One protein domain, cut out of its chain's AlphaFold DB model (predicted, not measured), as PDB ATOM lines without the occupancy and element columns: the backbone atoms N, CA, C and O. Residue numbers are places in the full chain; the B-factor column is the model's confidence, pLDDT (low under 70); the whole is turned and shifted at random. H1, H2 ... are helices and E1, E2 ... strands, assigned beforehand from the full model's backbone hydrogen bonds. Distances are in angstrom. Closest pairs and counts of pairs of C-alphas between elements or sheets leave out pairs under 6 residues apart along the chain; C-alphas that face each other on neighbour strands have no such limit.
ATOM      1  N   TRP A 466     138.154 171.612 251.617       84.31
ATOM      2  CA  TRP A 466     138.228 172.728 250.687       84.31
ATOM      3  C   TRP A 466     138.884 173.933 251.356       84.31
ATOM      4  O   TRP A 466     138.550 174.310 252.476       84.31
ATOM      5  N   ARG A 467     139.848 174.541 250.667       88.12
ATOM      6  CA  ARG A 467     140.550 175.741 251.129       88.12
ATOM      7  C   ARG A 467     139.795 176.997 250.690       88.12
ATOM      8  O   ARG A 467     139.214 176.975 249.607       88.12
ATOM      9  N   PRO A 468     139.899 178.126 251.415       90.69
ATOM     10  CA  PRO A 468     139.281 179.392 251.011       90.69
ATOM     11  C   PRO A 468     139.707 179.932 249.641       90.69
ATOM     12  O   PRO A 468     139.059 180.838 249.132       90.69
ATOM     13  N   SER A 469     140.777 179.401 249.045       88.62
ATOM     14  CA  SER A 469     141.192 179.713 247.674       88.62
ATOM     15  C   SER A 469     140.478 178.888 246.595       88.62
ATOM     16  O   SER A 469     140.677 179.121 245.405       88.62
ATOM     17  N   GLN A 470     139.655 177.913 246.983       90.44
ATOM     18  CA  GLN A 470     138.927 177.022 246.083       90.44
ATOM     19  C   GLN A 470     137.454 177.422 246.015       90.44
ATOM     20  O   GLN A 470     136.834 177.735 247.031       90.44
ATOM     21  N   MET A 471     136.867 177.363 244.819       91.19
ATOM     22  CA  MET A 471     135.454 177.700 244.611       91.19
ATOM     23  C   MET A 471     134.515 176.810 245.435       91.19
ATOM     24  O   MET A 471     133.494 177.278 245.937       91.19
ATOM     25  N   GLU A 472     134.877 175.539 245.633       90.56
ATOM     26  CA  GLU A 472     134.096 174.576 246.407       90.56
ATOM     27  C   GLU A 472     133.966 174.940 247.888       90.56
ATOM     28  O   GLU A 472     132.966 174.574 248.502       90.56
ATOM     29  N   PHE A 473     134.907 175.694 248.462       91.62
ATOM     30  CA  PHE A 473     134.784 176.183 249.838       91.62
ATOM     31  C   PHE A 473     133.543 177.068 249.998       91.62
ATOM     32  O   PHE A 473     132.756 176.906 250.929       91.62
ATOM     33  N   TYR A 474     133.308 177.952 249.029       91.31
ATOM     34  CA  TYR A 474     132.116 178.790 249.014       91.31
ATOM     35  C   TYR A 474     130.888 177.980 248.591       91.31
ATOM     36  O   TYR A 474     129.854 178.076 249.237       91.31
ATOM     37  N   GLY A 475     131.028 177.126 247.568       85.69
ATOM     38  CA  GLY A 475     129.969 176.278 247.001       85.69
ATOM     39  C   GLY A 475     129.345 175.255 247.957       85.69
ATOM     40  O   GLY A 475     128.165 174.936 247.842       85.69
ATOM     41  N   SER A 476     130.135 174.716 248.886       83.31
ATOM     42  CA  SER A 476     129.744 173.601 249.762       83.31
ATOM     43  C   SER A 476     129.039 174.025 251.052       83.31
ATOM     44  O   SER A 476     128.694 173.168 251.863       83.31
ATOM     45  N   GLY A 477     128.832 175.329 251.263       80.81
ATOM     46  CA  GLY A 477     128.292 175.863 252.515       80.81
ATOM     47  C   GLY A 477     129.308 175.929 253.662       80.81
ATOM     48  O   GLY A 477     128.918 176.244 254.782       80.81
ATOM     49  N   MET A 478     130.600 175.664 253.406       83.88
ATOM     50  CA  MET A 478     131.667 175.895 254.395       83.88
ATOM     51  C   MET A 478     131.892 177.389 254.654       83.88
ATOM     52  O   MET A 478     132.231 177.784 255.769       83.88
ATOM     53  N   PHE A 479     131.664 178.237 253.648       89.00
ATOM     54  CA  PHE A 479     131.566 179.676 253.857       89.00
ATOM     55  C   PHE A 479     130.246 180.025 254.559       89.00
ATOM     56  O   PHE A 479     129.158 179.775 254.032       89.00
ATOM     57  N   SER A 480     130.350 180.659 255.725       86.31
ATOM     58  CA  SER A 480     129.217 181.214 256.462       86.31
ATOM     59  C   SER A 480     129.427 182.704 256.690       86.31
ATOM     60  O   SER A 480     130.509 183.129 257.093       86.31
ATOM     61  N   ASP A 481     128.383 183.492 256.419       86.00
ATOM     62  CA  ASP A 481     128.382 184.931 256.674       86.00
ATOM     63  C   ASP A 481     128.752 185.192 258.137       86.00
ATOM     64  O   ASP A 481     128.110 184.647 259.033       86.00
ATOM     65  N   ASN A 482     129.732 186.059 258.404       88.00
ATOM     66  CA  ASN A 482     130.045 186.471 259.771       88.00
ATOM     67  C   ASN A 482     129.089 187.594 260.238       88.00
ATOM     68  O   ASN A 482     129.279 188.759 259.869       88.00
ATOM     69  N   PRO A 483     128.075 187.314 261.085       87.88
ATOM     70  CA  PRO A 483     127.085 188.315 261.473       87.88
ATOM     71  C   PRO A 483     127.629 189.376 262.438       87.88
ATOM     72  O   PRO A 483     126.944 190.373 262.666       87.88
ATOM     73  N   SER A 484     128.822 189.166 263.008       92.94
ATOM     74  CA  SER A 484     129.437 190.090 263.968       92.94
ATOM     75  C   SER A 484     130.057 191.331 263.317       92.94
ATOM     76  O   SER A 484     130.263 192.332 263.997       92.94
ATOM     77  N   LEU A 485     130.310 191.297 262.005       94.31
ATOM     78  CA  LEU A 485     130.870 192.428 261.272       94.31
ATOM     79  C   LEU A 485     129.826 193.548 261.108       94.31
ATOM     80  O   LEU A 485     128.674 193.308 260.705       94.31
ATOM     81  N   SER A 486     130.233 194.783 261.404       95.69
ATOM     82  CA  SER A 486     129.439 195.980 261.124       95.69
ATOM     83  C   SER A 486     129.487 196.304 259.627       95.69
ATOM     84  O   SER A 486     130.571 196.255 259.038       95.69
ATOM     85  N   PRO A 487     128.346 196.633 258.993       96.19
ATOM     86  CA  PRO A 487     128.353 197.106 257.617       96.19
ATOM     87  C   PRO A 487     129.168 198.397 257.487       96.19
ATOM     88  O   PRO A 487     129.051 199.286 258.332       96.19
ATOM     89  N   LYS A 488     129.971 198.512 256.429       96.31
ATOM     90  CA  LYS A 488     130.664 199.754 256.074       96.31
ATOM     91  C   LYS A 488     129.727 200.640 255.264       96.31
ATOM     92  O   LYS A 488     129.009 200.163 254.383       96.31
ATOM     93  N   GLU A 489     129.760 201.944 255.514       93.19
ATOM     94  CA  GLU A 489     128.898 202.910 254.828       93.19
ATOM     95  C   GLU A 489     129.697 203.913 253.985       93.19
ATOM     96  O   GLU A 489     130.854 204.226 254.271       93.19
ATOM     97  N   GLY A 490     129.058 204.412 252.921       91.19
ATOM     98  CA  GLY A 490     129.552 205.509 252.083       91.19
ATOM     99  C   GLY A 490     131.016 205.370 251.648       91.19
ATOM    100  O   GLY A 490     131.412 204.380 251.032       91.19
ATOM    101  N   ASP A 491     131.811 206.385 251.990       93.06
ATOM    102  CA  ASP A 491     133.225 206.501 251.626       93.06
ATOM    103  C   ASP A 491     134.121 205.437 252.288       93.06
ATOM    104  O   ASP A 491     135.106 205.022 251.680       93.06
ATOM    105  N   GLU A 492     133.790 204.941 253.489       95.81
ATOM    106  CA  GLU A 492     134.557 203.847 254.107       95.81
ATOM    107  C   GLU A 492     134.438 202.570 253.272       95.81
ATOM    108  O   GLU A 492     135.439 201.914 252.977       95.81
ATOM    109  N   ARG A 493     133.216 202.253 252.833       96.94
ATOM    110  CA  ARG A 493     132.954 201.102 251.968       96.94
ATOM    111  C   ARG A 493     133.662 201.246 250.622       96.94
ATOM    112  O   ARG A 493     134.325 200.313 250.180       96.94
ATOM    113  N   GLY A 494     133.573 202.421 249.995       96.06
ATOM    114  CA  GLY A 494     134.251 202.695 248.725       96.06
ATOM    115  C   GLY A 494     135.772 202.546 248.812       96.06
ATOM    116  O   GLY A 494     136.375 201.908 247.954       96.06
ATOM    117  N   ARG A 495     136.392 203.033 249.895       96.56
ATOM    118  CA  ARG A 495     137.828 202.843 250.159       96.56
ATOM    119  C   ARG A 495     138.201 201.383 250.380       96.56
ATOM    120  O   ARG A 495     139.180 200.917 249.804       96.56
ATOM    121  N   TYR A 496     137.430 200.669 251.200       97.50
ATOM    122  CA  TYR A 496     137.703 199.271 251.540       97.50
ATOM    123  C   TYR A 496     137.700 198.359 250.305       97.50
ATOM    124  O   TYR A 496     138.517 197.446 250.200       97.50
ATOM    125  N   TYR A 497     136.828 198.652 249.338       97.69
ATOM    126  CA  TYR A 497     136.711 197.904 248.087       97.69
ATOM    127  C   TYR A 497     137.352 198.591 246.875       97.69
ATOM    128  O   TYR A 497     137.116 198.164 245.749       97.69
ATOM    129  N   ALA A 498     138.182 199.621 247.058       97.06
ATOM    130  CA  ALA A 498     138.729 200.403 245.942       97.06
ATOM    131  C   ALA A 498     139.564 199.577 244.943       97.06
ATOM    132  O   ALA A 498     139.717 199.969 243.789       97.06
ATOM    133  N   ASN A 499     140.104 198.434 245.376       95.19
ATOM    134  CA  ASN A 499     140.848 197.495 244.533       95.19
ATOM    135  C   ASN A 499     140.039 196.261 244.101       95.19
ATOM    136  O   ASN A 499     140.596 195.358 243.477       95.19
ATOM    137  N   VAL A 500     138.754 196.203 244.448       97.12
ATOM    138  CA  VAL A 500     137.865 195.089 244.129       97.12
ATOM    139  C   VAL A 500     136.971 195.495 242.962       97.12
ATOM    140  O   VAL A 500     136.367 196.565 243.010       97.12
ATOM    141  N   PRO A 501     136.872 194.673 241.911       97.19
ATOM    142  CA  PRO A 501     135.990 194.950 240.788       97.19
ATOM    143  C   PRO A 501     134.519 194.663 241.106       97.19
ATOM    144  O   PRO A 501     134.216 193.885 242.002       97.19
ATOM    145  N   TYR A 502     133.604 195.273 240.357       97.94
ATOM    146  CA  TYR A 502     132.164 195.284 240.592       97.94
ATOM    147  C   TYR A 502     131.391 194.949 239.325       97.94
ATOM    148  O   TYR A 502     131.569 195.586 238.295       97.94
ATOM    149  N   HIS A 503     130.418 194.045 239.433       97.31
ATOM    150  CA  HIS A 503     129.432 193.795 238.387       97.31
ATOM    151  C   HIS A 503     128.020 194.031 238.925       97.31
ATOM    152  O   HIS A 503     127.603 193.409 239.903       97.31
ATOM    153  N   LYS A 504     127.271 194.929 238.270       95.50
ATOM    154  CA  LYS A 504     125.900 195.320 238.664       95.50
ATOM    155  C   LYS A 504     125.802 195.773 240.133       95.50
ATOM    156  O   LYS A 504     124.849 195.438 240.827       95.50
ATOM    157  N   GLY A 505     126.798 196.529 240.597       95.94
ATOM    158  CA  GLY A 505     126.844 197.069 241.961       95.94
ATOM    159  C   GLY A 505     127.275 196.071 243.043       95.94
ATOM    160  O   GLY A 505     127.247 196.426 244.217       95.94
ATOM    161  N   LEU A 506     127.696 194.856 242.670       97.69
ATOM    162  CA  LEU A 506     128.193 193.836 243.596       97.69
ATOM    163  C   LEU A 506     129.681 193.557 243.360       97.69
ATOM    164  O   LEU A 506     130.073 193.437 242.196       97.69
ATOM    165  N   PRO A 507     130.494 193.395 244.419       98.19
ATOM    166  CA  PRO A 507     131.909 193.083 244.275       98.19
ATOM    167  C   PRO A 507     132.119 191.682 243.685       98.19
ATOM    168  O   PRO A 507     131.313 190.774 243.901       98.19
ATOM    169  N   ILE A 508     133.214 191.513 242.952       98.00
ATOM    170  CA  ILE A 508     133.661 190.265 242.335       98.00
ATOM    171  C   ILE A 508     134.979 189.855 242.982       98.00
ATOM    172  O   ILE A 508     135.936 190.631 243.007       98.00
ATOM    173  N   PHE A 509     135.046 188.616 243.457       97.38
ATOM    174  CA  PHE A 509     136.244 188.056 244.063       97.38
ATOM    175  C   PHE A 509     136.805 186.878 243.270       97.38
ATOM    176  O   PHE A 509     136.065 186.121 242.635       97.38
ATOM    177  N   PHE A 510     138.124 186.711 243.374       95.19
ATOM    178  CA  PHE A 510     138.903 185.664 242.717       95.19
ATOM    179  C   PHE A 510     139.669 184.878 243.789       95.19
ATOM    180  O   PHE A 510     140.819 185.207 244.083       95.19
ATOM    181  N   PRO A 511     139.053 183.856 244.414       94.38
ATOM    182  CA  PRO A 511     139.645 183.158 245.557       94.38
ATOM    183  C   PRO A 511     141.037 182.575 245.297       94.38
ATOM    184  O   PRO A 511     141.865 182.513 246.203       94.38
ATOM    185  N   ALA A 512     141.299 182.149 244.059       88.38
ATOM    186  CA  ALA A 512     142.588 181.594 243.663       88.38
ATOM    187  C   ALA A 512     143.703 182.653 243.587       88.38
ATOM    188  O   ALA A 512     144.864 182.308 243.798       88.38
ATOM    189  N   ASP A 513     143.345 183.916 243.330       87.06
ATOM    190  CA  ASP A 513     144.283 185.001 243.019       87.06
ATOM    191  C   ASP A 513     144.458 185.995 244.182       87.06
ATOM    192  O   ASP A 513     145.468 186.695 244.254       87.06
ATOM    193  N   ASP A 514     143.486 186.084 245.098       89.12
ATOM    194  CA  ASP A 514     143.505 187.021 246.227       89.12
ATOM    195  C   ASP A 514     143.253 186.293 247.554       89.12
ATOM    196  O   ASP A 514     142.129 185.895 247.870       89.12
ATOM    197  N   THR A 515     144.299 186.170 248.378       88.62
ATOM    198  CA  THR A 515     144.223 185.550 249.711       88.62
ATOM    199  C   THR A 515     143.332 186.327 250.682       88.62
ATOM    200  O   THR A 515     142.831 185.740 251.639       88.62
ATOM    201  N   SER A 516     143.078 187.618 250.432       93.19
ATOM    202  CA  SER A 516     142.146 188.437 251.221       93.19
ATOM    203  C   SER A 516     140.674 188.215 250.848       93.19
ATOM    204  O   SER A 516     139.784 188.774 251.493       93.19
ATOM    205  N   THR A 517     140.391 187.370 249.844       94.50
ATOM    206  CA  THR A 517     139.025 187.094 249.372       94.50
ATOM    207  C   THR A 517     138.097 186.671 250.504       94.50
ATOM    208  O   THR A 517     136.986 187.182 250.581       94.50
ATOM    209  N   LEU A 518     138.535 185.794 251.413       94.94
ATOM    210  CA  LEU A 518     137.677 185.309 252.499       94.94
ATOM    211  C   LEU A 518     137.206 186.444 253.422       94.94
ATOM    212  O   LEU A 518     136.028 186.522 253.776       94.94
ATOM    213  N   GLU A 519     138.120 187.327 253.815       95.19
ATOM    214  CA  GLU A 519     137.823 188.473 254.677       95.19
ATOM    215  C   GLU A 519     136.891 189.463 253.964       95.19
ATOM    216  O   GLU A 519     135.856 189.865 254.501       95.19
ATOM    217  N   LYS A 520     137.205 189.804 252.711       96.50
ATOM    218  CA  LYS A 520     136.406 190.743 251.914       96.50
ATOM    219  C   LYS A 520     135.029 190.200 251.546       96.50
ATOM    220  O   LYS A 520     134.078 190.981 251.526       96.50
ATOM    221  N   ALA A 521     134.909 188.896 251.292       96.12
ATOM    222  CA  ALA A 521     133.645 188.210 251.040       96.12
ATOM    223  C   ALA A 521     132.745 188.239 252.281       96.12
ATOM    224  O   ALA A 521     131.566 188.576 252.175       96.12
ATOM    225  N   ASN A 522     133.310 187.989 253.470       95.31
ATOM    226  CA  ASN A 522     132.589 188.135 254.738       95.31
ATOM    227  C   ASN A 522     132.062 189.559 254.937       95.31
ATOM    228  O   ASN A 522     130.891 189.744 255.268       95.31
ATOM    229  N   GLN A 523     132.897 190.568 254.688       97.44
ATOM    230  CA  GLN A 523     132.458 191.960 254.755       97.44
ATOM    231  C   GLN A 523     131.412 192.279 253.665       97.44
ATOM    232  O   GLN A 523     130.435 192.972 253.933       97.44
ATOM    233  N   ALA A 524     131.531 191.711 252.461       97.25
ATOM    234  CA  ALA A 524     130.632 192.008 251.342       97.25
ATOM    235  C   ALA A 524     129.231 191.433 251.562       97.25
ATOM    236  O   ALA A 524     128.233 192.081 251.241       97.25
ATOM    237  N   ALA A 525     129.136 190.256 252.184       95.75
ATOM    238  CA  ALA A 525     127.865 189.694 252.628       95.75
ATOM    239  C   ALA A 525     127.110 190.634 253.584       95.75
ATOM    240  O   ALA A 525     125.876 190.650 253.605       95.75
ATOM    241  N   ARG A 526     127.830 191.455 254.360       95.62
ATOM    242  CA  ARG A 526     127.247 192.461 255.259       95.62
ATOM    243  C   ARG A 526     126.911 193.756 254.541       95.62
ATOM    244  O   ARG A 526     125.821 194.283 254.740       95.62
ATOM    245  N   ASP A 527     127.822 194.226 253.700       96.31
ATOM    246  CA  ASP A 527     127.737 195.532 253.048       96.31
ATOM    247  C   ASP A 527     126.757 195.562 251.870       96.31
ATOM    248  O   ASP A 527     126.141 196.598 251.604       96.31
ATOM    249  N   TYR A 528     126.625 194.436 251.164       96.19
ATOM    250  CA  TYR A 528     125.847 194.305 249.928       96.19
ATOM    251  C   TYR A 528     124.783 193.207 249.995       96.19
ATOM    252  O   TYR A 528     123.831 193.229 249.219       96.19
ATOM    253  N   GLY A 529     124.927 192.232 250.899       96.06
ATOM    254  CA  GLY A 529     124.036 191.069 250.961       96.06
ATOM    255  C   GLY A 529     124.246 190.052 249.835       96.06
ATOM    256  O   GLY A 529     123.563 189.031 249.818       96.06
ATOM    257  N   ALA A 530     125.164 190.309 248.904       96.75
ATOM    258  CA  ALA A 530     125.545 189.398 247.834       96.75
ATOM    259  C   ALA A 530     126.919 189.778 247.263       96.75
ATOM    260  O   ALA A 530     127.370 190.914 247.423       96.75
ATOM    261  N   PHE A 531     127.572 188.839 246.583       97.62
ATOM    262  CA  PHE A 531     128.812 189.080 245.844       97.62
ATOM    263  C   PHE A 531     129.053 187.994 244.793       97.62
ATOM    264  O   PHE A 531     128.507 186.891 244.867       97.62
ATOM    265  N   TRP A 532     129.892 188.308 243.810       97.81
ATOM    266  CA  TRP A 532     130.310 187.375 242.773       97.81
ATOM    267  C   TRP A 532     131.609 186.670 243.161       97.81
ATOM    268  O   TRP A 532     132.530 187.283 243.696       97.81
ATOM    269  N   LEU A 533     131.702 185.387 242.832       96.19
ATOM    270  CA  LEU A 533     132.922 184.590 242.904       96.19
ATOM    271  C   LEU A 533     133.236 184.053 241.518       96.19
ATOM    272  O   LEU A 533     132.345 183.524 240.853       96.19
ATOM    273  N   ILE A 534     134.489 184.165 241.095       94.88
ATOM    274  CA  ILE A 534     134.959 183.636 239.817       94.88
ATOM    275  C   ILE A 534     136.251 182.870 240.056       94.88
ATOM    276  O   ILE A 534     137.181 183.373 240.683       94.88
ATOM    277  N   GLY A 535     136.321 181.648 239.543       91.38
ATOM    278  CA  GLY A 535     137.516 180.831 239.680       91.38
ATOM    279  C   GLY A 535     137.346 179.427 239.112       91.38
ATOM    280  O   GLY A 535     136.234 179.018 238.768       91.38
ATOM    281  N   PRO A 536     138.446 178.674 238.982       84.56
ATOM    282  CA  PRO A 536     138.389 177.271 238.605       84.56
ATOM    283  C   PRO A 536     137.817 176.420 239.747       84.56
ATOM    284  O   PRO A 536     138.043 176.699 240.926       84.56
ATOM    285  N   THR A 537     137.124 175.335 239.397       83.31
ATOM    286  CA  THR A 537     136.835 174.259 240.358       83.31
ATOM    287  C   THR A 537     138.049 173.346 240.511       83.31
ATOM    288  O   THR A 537     138.788 173.084 239.558       83.31
ATOM    289  N   SER A 538     138.255 172.828 241.716       77.88
ATOM    290  CA  SER A 538     139.230 171.769 241.984       77.88
ATOM    291  C   SER A 538     138.866 170.439 241.307       77.88
ATOM    292  O   SER A 538     139.758 169.680 240.926       77.88
ATOM    293  N   SER A 539     137.567 170.164 241.143       70.19
ATOM    294  CA  SER A 539     137.050 168.897 240.609       70.19
ATOM    295  C   SER A 539     137.019 168.834 239.077       70.19
ATOM    296  O   SER A 539     137.112 167.739 238.518       70.19
ATOM    297  N   GLN A 540     136.935 169.977 238.384       59.16
ATOM    298  CA  GLN A 540     136.887 170.052 236.917       59.16
ATOM    299  C   GLN A 540     137.804 171.148 236.324       59.16
ATOM    300  O   GLN A 540     137.341 172.050 235.621       59.16
ATOM    301  N   PRO A 541     139.137 171.078 236.518       55.31
ATOM    302  CA  PRO A 541     140.054 171.945 235.781       55.31
ATOM    303  C   PRO A 541     140.006 171.597 234.275       55.31
ATOM    304  O   PRO A 541     140.234 170.429 233.917       55.31
ATOM    305  N   PRO A 542     139.737 172.563 233.365       57.03
ATOM    306  CA  PRO A 542     140.030 174.002 233.475       57.03
ATOM    307  C   PRO A 542     138.798 174.935 233.416       57.03
ATOM    308  O   PRO A 542     138.920 176.072 232.955       57.03
ATOM    309  N   GLU A 543     137.597 174.477 233.772       74.19
ATOM    310  CA  GLU A 543     136.416 175.333 233.634       74.19
ATOM    311  C   GLU A 543     136.380 176.379 234.756       74.19
ATOM    312  O   GLU A 543     136.090 176.077 235.914       74.19
ATOM    313  N   THR A 544     136.714 177.626 234.410       83.06
ATOM    314  CA  THR A 544     136.398 178.782 235.248       83.06
ATOM    315  C   THR A 544     134.887 178.905 235.314       83.06
ATOM    316  O   THR A 544     134.223 179.060 234.287       83.06
ATOM    317  N   ILE A 545     134.360 178.840 236.525       88.69
ATOM    318  CA  ILE A 545     132.944 179.007 236.807       88.69
ATOM    319  C   ILE A 545     132.727 180.317 237.558       88.69
ATOM    320  O   ILE A 545     133.665 180.916 238.091       88.69
ATOM    321  N   SER A 546     131.478 180.765 237.582       93.44
ATOM    322  CA  SER A 546     131.064 181.919 238.362       93.44
ATOM    323  C   SER A 546     129.882 181.558 239.249       93.44
ATOM    324  O   SER A 546     129.006 180.781 238.862       93.44
ATOM    325  N   TYR A 547     129.867 182.128 240.447       93.69
ATOM    326  CA  TYR A 547     128.789 181.993 241.416       93.69
ATOM    327  C   TYR A 547     128.348 183.371 241.891       93.69
ATOM    328  O   TYR A 547     129.184 184.234 242.159       93.69
ATOM    329  N   LEU A 548     127.040 183.557 242.028       95.88
ATOM    330  CA  LEU A 548     126.467 184.625 242.834       95.88
ATOM    331  C   LEU A 548     126.185 184.058 244.220       95.88
ATOM    332  O   LEU A 548     125.288 183.229 244.387       95.88
ATOM    333  N   TYR A 549     126.949 184.503 245.209       95.44
ATOM    334  CA  TYR A 549     126.637 184.237 246.601       95.44
ATOM    335  C   TYR A 549     125.608 185.255 247.082       95.44
ATOM    336  O   TYR A 549     125.801 186.459 246.914       95.44
ATOM    337  N   ASN A 550     124.538 184.782 247.710       94.00
ATOM    338  CA  ASN A 550     123.530 185.609 248.357       94.00
ATOM    339  C   ASN A 550     123.527 185.339 249.862       94.00
ATOM    340  O   ASN A 550     123.734 184.208 250.309       94.00
ATOM    341  N   LYS A 551     123.194 186.378 250.628       88.50
ATOM    342  CA  LYS A 551     123.014 186.324 252.079       88.50
ATOM    343  C   LYS A 551     122.177 185.114 252.493       88.50
ATOM    344  O   LYS A 551     121.110 184.861 251.931       88.50
ATOM    345  N   GLY A 552     122.650 184.405 253.516       83.75
ATOM    346  CA  GLY A 552     122.032 183.160 253.978       83.75
ATOM    347  C   GLY A 552     122.530 181.906 253.255       83.75
ATOM    348  O   GLY A 552     121.879 180.868 253.345       83.75
ATOM    349  N   GLY A 553     123.661 181.981 252.546       85.31
ATOM    350  CA  GLY A 553     124.322 180.808 251.965       85.31
ATOM    351  C   GLY A 553     123.751 180.324 250.638       85.31
ATOM    352  O   GLY A 553     124.143 179.258 250.168       85.31
ATOM    353  N   LYS A 554     122.830 181.068 250.014       86.62
ATOM    354  CA  LYS A 554     122.247 180.656 248.733       86.62
ATOM    355  C   LYS A 554     123.195 181.002 247.590       86.62
ATOM    356  O   LYS A 554     123.550 182.164 247.404       86.62
ATOM    357  N   ILE A 555     123.527 180.002 246.782       89.50
ATOM    358  CA  ILE A 555     124.449 180.144 245.659       89.50
ATOM    359  C   ILE A 555     123.687 179.933 244.363       89.50
ATOM    360  O   ILE A 555     123.087 178.880 244.153       89.50
ATOM    361  N   ASP A 556     123.717 180.944 243.504       89.25
ATOM    362  CA  ASP A 556     123.160 180.875 242.162       89.25
ATOM    363  C   ASP A 556     124.309 180.760 241.141       89.25
ATOM    364  O   ASP A 556     125.347 181.412 241.301       89.25
ATOM    365  N   PRO A 557     124.176 179.931 240.091       87.44
ATOM    366  CA  PRO A 557     125.172 179.877 239.027       87.44
ATOM    367  C   PRO A 557     125.243 181.233 238.320       87.44
ATOM    368  O   PRO A 557     124.217 181.849 238.022       87.44
ATOM    369  N   GLY A 558     126.456 181.712 238.057       84.12
ATOM    370  CA  GLY A 558     126.646 182.990 237.391       84.12
ATOM    371  C   GLY A 558     126.380 182.946 235.891       84.12
ATOM    372  O   GLY A 558     126.369 181.891 235.254       84.12
ATOM    373  N   SER A 559     126.118 184.122 235.321       83.12
ATOM    374  CA  SER A 559     125.838 184.281 233.894       83.12
ATOM    375  C   SER A 559     127.124 184.491 233.088       83.12
ATOM    376  O   SER A 559     128.157 184.913 233.612       83.12
ATOM    377  N   ASN A 560     127.047 184.261 231.772       81.62
ATOM    378  CA  ASN A 560     128.133 184.594 230.843       81.62
ATOM    379  C   ASN A 560     128.498 186.095 230.867       81.62
ATOM    380  O   ASN A 560     129.622 186.453 230.528       81.62
ATOM    381  N   GLU A 561     127.576 186.966 231.290       88.81
ATOM    382  CA  GLU A 561     127.797 188.415 231.355       88.81
ATOM    383  C   GLU A 561     128.900 188.788 232.351       88.81
ATOM    384  O   GLU A 561     129.684 189.691 232.070       88.81
ATOM    385  N   VAL A 562     129.004 188.083 233.486       92.75
ATOM    386  CA  VAL A 562     130.051 188.380 234.477       92.75
ATOM    387  C   VAL A 562     131.435 188.018 233.936       92.75
ATOM    388  O   VAL A 562     132.404 188.716 234.209       92.75
ATOM    389  N   PHE A 563     131.535 186.971 233.109       88.81
ATOM    390  CA  PHE A 563     132.790 186.614 232.448       88.81
ATOM    391  C   PHE A 563     133.189 187.645 231.404       88.81
ATOM    392  O   PHE A 563     134.335 188.079 231.403       88.81
ATOM    393  N   GLN A 564     132.245 188.066 230.556       85.19
ATOM    394  CA  GLN A 564     132.508 189.124 229.584       85.19
ATOM    395  C   GLN A 564     132.970 190.404 230.287       85.19
ATOM    396  O   GLN A 564     133.950 191.014 229.879       85.19
ATOM    397  N   HIS A 565     132.341 190.742 231.412       92.56
ATOM    398  CA  HIS A 565     132.740 191.879 232.228       92.56
ATOM    399  C   HIS A 565     134.187 191.775 232.738       92.56
ATOM    400  O   HIS A 565     134.927 192.755 232.690       92.56
ATOM    401  N   VAL A 566     134.626 190.588 233.173       92.88
ATOM    402  CA  VAL A 566     136.025 190.353 233.568       92.88
ATOM    403  C   VAL A 566     136.990 190.500 232.390       92.88
ATOM    404  O   VAL A 566     138.085 191.029 232.574       92.88
ATOM    405  N   LEU A 567     136.606 190.088 231.181       85.69
ATOM    406  CA  LEU A 567     137.431 190.334 229.992       85.69
ATOM    407  C   LEU A 567     137.547 191.824 229.687       85.69
ATOM    408  O   LEU A 567     138.649 192.309 229.448       85.69
ATOM    409  N   ASP A 568     136.434 192.554 229.742       84.94
ATOM    410  CA  ASP A 568     136.418 193.995 229.492       84.94
ATOM    411  C   ASP A 568     137.319 194.729 230.502       84.94
ATOM    412  O   ASP A 568     138.053 195.651 230.142       84.94
ATOM    413  N   MET A 569     137.332 194.275 231.762       93.38
ATOM    414  CA  MET A 569     138.253 194.760 232.791       93.38
ATOM    415  C   MET A 569     139.722 194.494 232.450       93.38
ATOM    416  O   MET A 569     140.556 195.385 232.616       93.38
ATOM    417  N   ARG A 570     140.053 193.275 232.002       88.19
ATOM    418  CA  ARG A 570     141.419 192.913 231.591       88.19
ATOM    419  C   ARG A 570     141.866 193.746 230.396       88.19
ATOM    420  O   ARG A 570     142.963 194.297 230.416       88.19
ATOM    421  N   GLN A 571     140.996 193.931 229.408       83.50
ATOM    422  CA  GLN A 571     141.282 194.794 228.268       83.50
ATOM    423  C   GLN A 571     141.531 196.239 228.712       83.50
ATOM    424  O   GLN A 571     142.479 196.879 228.261       83.50
ATOM    425  N   ALA A 572     140.716 196.764 229.628       86.31
ATOM    426  CA  ALA A 572     140.909 198.108 230.154       86.31
ATOM    427  C   ALA A 572     142.213 198.260 230.950       86.31
ATOM    428  O   ALA A 572     142.826 199.321 230.890       86.31
ATOM    429  N   GLU A 573     142.663 197.219 231.655       88.44
ATOM    430  CA  GLU A 573     143.975 197.198 232.313       88.44
ATOM    431  C   GLU A 573     145.113 197.362 231.312       88.44
ATOM    432  O   GLU A 573     145.986 198.202 231.510       88.44
ATOM    433  N   ILE A 574     145.065 196.602 230.215       81.19
ATOM    434  CA  ILE A 574     146.083 196.628 229.159       81.19
ATOM    435  C   ILE A 574     146.125 198.007 228.490       81.19
ATOM    436  O   ILE A 574     147.195 198.576 228.289       81.19
ATOM    437  N   VAL A 575     144.960 198.574 228.161       82.50
ATOM    438  CA  VAL A 575     144.880 199.834 227.402       82.50
ATOM    439  C   VAL A 575     145.106 201.060 228.299       82.50
ATOM    440  O   VAL A 575     145.747 202.043 227.903       82.50
ATOM    441  N   HIS A 576     144.566 201.048 229.516       87.69
ATOM    442  CA  HIS A 576     144.468 202.240 230.363       87.69
ATOM    443  C   HIS A 576     145.234 202.162 231.683       87.69
ATOM    444  O   HIS A 576     145.297 203.173 232.384       87.69
ATOM    445  N   GLY A 577     145.822 201.014 232.006       90.31
ATOM    446  CA  GLY A 577     146.549 200.788 233.247       90.31
ATOM    447  C   GLY A 577     145.662 200.300 234.404       90.31
ATOM    448  O   GLY A 577     144.426 200.388 234.355       90.31
ATOM    449  N   PRO A 578     146.291 199.788 235.477       92.31
ATOM    450  CA  PRO A 578     145.603 199.157 236.602       92.31
ATOM    451  C   PRO A 578     144.749 200.140 237.409       92.31
ATOM    452  O   PRO A 578     143.666 199.765 237.861       92.31
ATOM    453  N   VAL A 579     145.178 201.400 237.547       95.38
ATOM    454  CA  VAL A 579     144.407 202.433 238.256       95.38
ATOM    455  C   VAL A 579     143.136 202.771 237.500       95.38
ATOM    456  O   VAL A 579     142.054 202.771 238.082       95.38
ATOM    457  N   THR A 580     143.230 202.993 236.188       95.38
ATOM    458  CA  THR A 580     142.041 203.276 235.377       95.38
ATOM    459  C   THR A 580     141.069 202.100 235.397       95.38
ATOM    460  O   THR A 580     139.875 202.331 235.584       95.38
ATOM    461  N   LYS A 581     141.556 200.850 235.296       95.44
ATOM    462  CA  LYS A 581     140.717 199.655 235.499       95.44
ATOM    463  C   LYS A 581     140.008 199.717 236.854       95.44
ATOM    464  O   LYS A 581     138.788 199.601 236.901       95.44
ATOM    465  N   ALA A 582     140.750 199.900 237.946       96.31
ATOM    466  CA  ALA A 582     140.180 199.897 239.291       96.31
ATOM    467  C   ALA A 582     139.132 201.002 239.488       96.31
ATOM    468  O   ALA A 582     138.098 200.759 240.092       96.31
ATOM    469  N   LEU A 583     139.336 202.196 238.924       97.31
ATOM    470  CA  LEU A 583     138.355 203.280 239.018       97.31
ATOM    471  C   LEU A 583     137.135 203.064 238.104       97.31
ATOM    472  O   LEU A 583     136.034 203.478 238.457       97.31
ATOM    473  N   MET A 584     137.311 202.449 236.929       96.88
ATOM    474  CA  MET A 584     136.217 202.185 235.981       96.88
ATOM    475  C   MET A 584     135.312 201.035 236.416       96.88
ATOM    476  O   MET A 584     134.107 201.091 236.180       96.88
ATOM    477  N   PHE A 585     135.909 199.996 236.991       97.50
ATOM    478  CA  PHE A 585     135.239 198.745 237.322       97.50
ATOM    479  C   PHE A 585     135.140 198.508 238.826       97.50
ATOM    480  O   PHE A 585     134.664 197.460 239.224       97.50
ATOM    481  N   GLY A 586     135.617 199.430 239.660       97.31
ATOM    482  CA  GLY A 586     135.522 199.347 241.113       97.31
ATOM    483  C   GLY A 586     134.195 199.881 241.663       97.31
ATOM    484  O   GLY A 586     133.198 199.943 240.940       97.31
ATOM    485  N   PRO A 587     134.160 200.270 242.949       96.94
ATOM    486  CA  PRO A 587     132.948 200.768 243.581       96.94
ATOM    487  C   PRO A 587     132.491 202.099 242.970       96.94
ATOM    488  O   PRO A 587     133.302 202.996 242.715       96.94
ATOM    489  N   ASP A 588     131.175 202.235 242.796       95.19
ATOM    490  CA  ASP A 588     130.536 203.449 242.286       95.19
ATOM    491  C   ASP A 588     130.833 204.670 243.171       95.19
ATOM    492  O   ASP A 588     130.849 204.586 244.399       95.19
ATOM    493  N   PHE A 589     130.999 205.837 242.543       96.25
ATOM    494  CA  PHE A 589     131.176 207.103 243.255       96.25
ATOM    495  C   PHE A 589     129.842 207.721 243.666       96.25
ATOM    496  O   PHE A 589     128.846 207.664 242.937       96.25
TER     497      PHE A 589
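Overview. This is residues 466 to 589 of the 686 residues of an uncharacterized protein of Melanopsichium pennsylvanicum 4 (UniProt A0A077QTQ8). A twisted sheet of four strands has H3 packed along one face and short H1 over the same face; H4 grazes the sheet with residues 560 to 566, then runs away from it and folds back through H5 as a helical hairpin. The long link 476 to 489 leads from H1 to H2, off the sheet near H3. The 124 printed residues, with named elements in the order H1 H2 E1 H3 E2 E3 E4 H4 H5, are mixed helix and strand; the sheet, E1 E2 E3 E4, is mixed. The whole is compact, with radius of gyration of the C-alphas 14.0 A and spans of 37 by 37 by 23 A.

Along the chain. Find E1 at residues 506 to 509, E2 at 530 to 536, 19.9 A long, E3 at 544 to 550, 19.6 A, and E4 at 554 to 557. H1 is residues 471 to 475, starting at C-alpha 471 (135.454, 177.700, 244.611); H2 is 490 to 496, H3 517 to 527, 14.6 A, H4 560 to 576, 24.1 A, and H5 578 to 585, ending at C-alpha 585 (135.239, 198.745, 237.322).

Arrangement. Look first at E1 and E2, parallel, with N 532 and O 507 2.8 A apart; with H3 they form a strand-helix-strand unit, parallel neighbours joined through a helix, with a right-handed crossover. E2, E3 and E4 form a meander, each the antiparallel neighbour of the one before: N 533 and O 547 are 2.9 A apart, N 548 and O 556 2.8 A. H3 and the sheet make two layers, helix on one face, at height 8.7 A; the C-alphas of Ala 524 and Phe 531, closest of H3 and E2, are 6.5 A apart. H1 is on the same face, at height 7.8 A. H4 and H5 touch, closest at the C-alphas of Glu 573 and Lys 581, 5.2 A, opposite ways at a steep tilt of 37 degrees, only just past shallow. H2 and H3 are close but not clearly touching, C-alphas of Arg 493 and Asp 527 7.7 A apart. Every O i to N i+4 pair is within hydrogen-bond range in H1, H2, H4 and H5, and 6 of 7 in H3.

Size, cuts and confidence. The farthest C-alphas, of Ser 484 and Val 575, are 40.9 A apart. The printed part has no cut, and H1 to H2 is the long link. Residues 540 to 542 have pLDDT under 70.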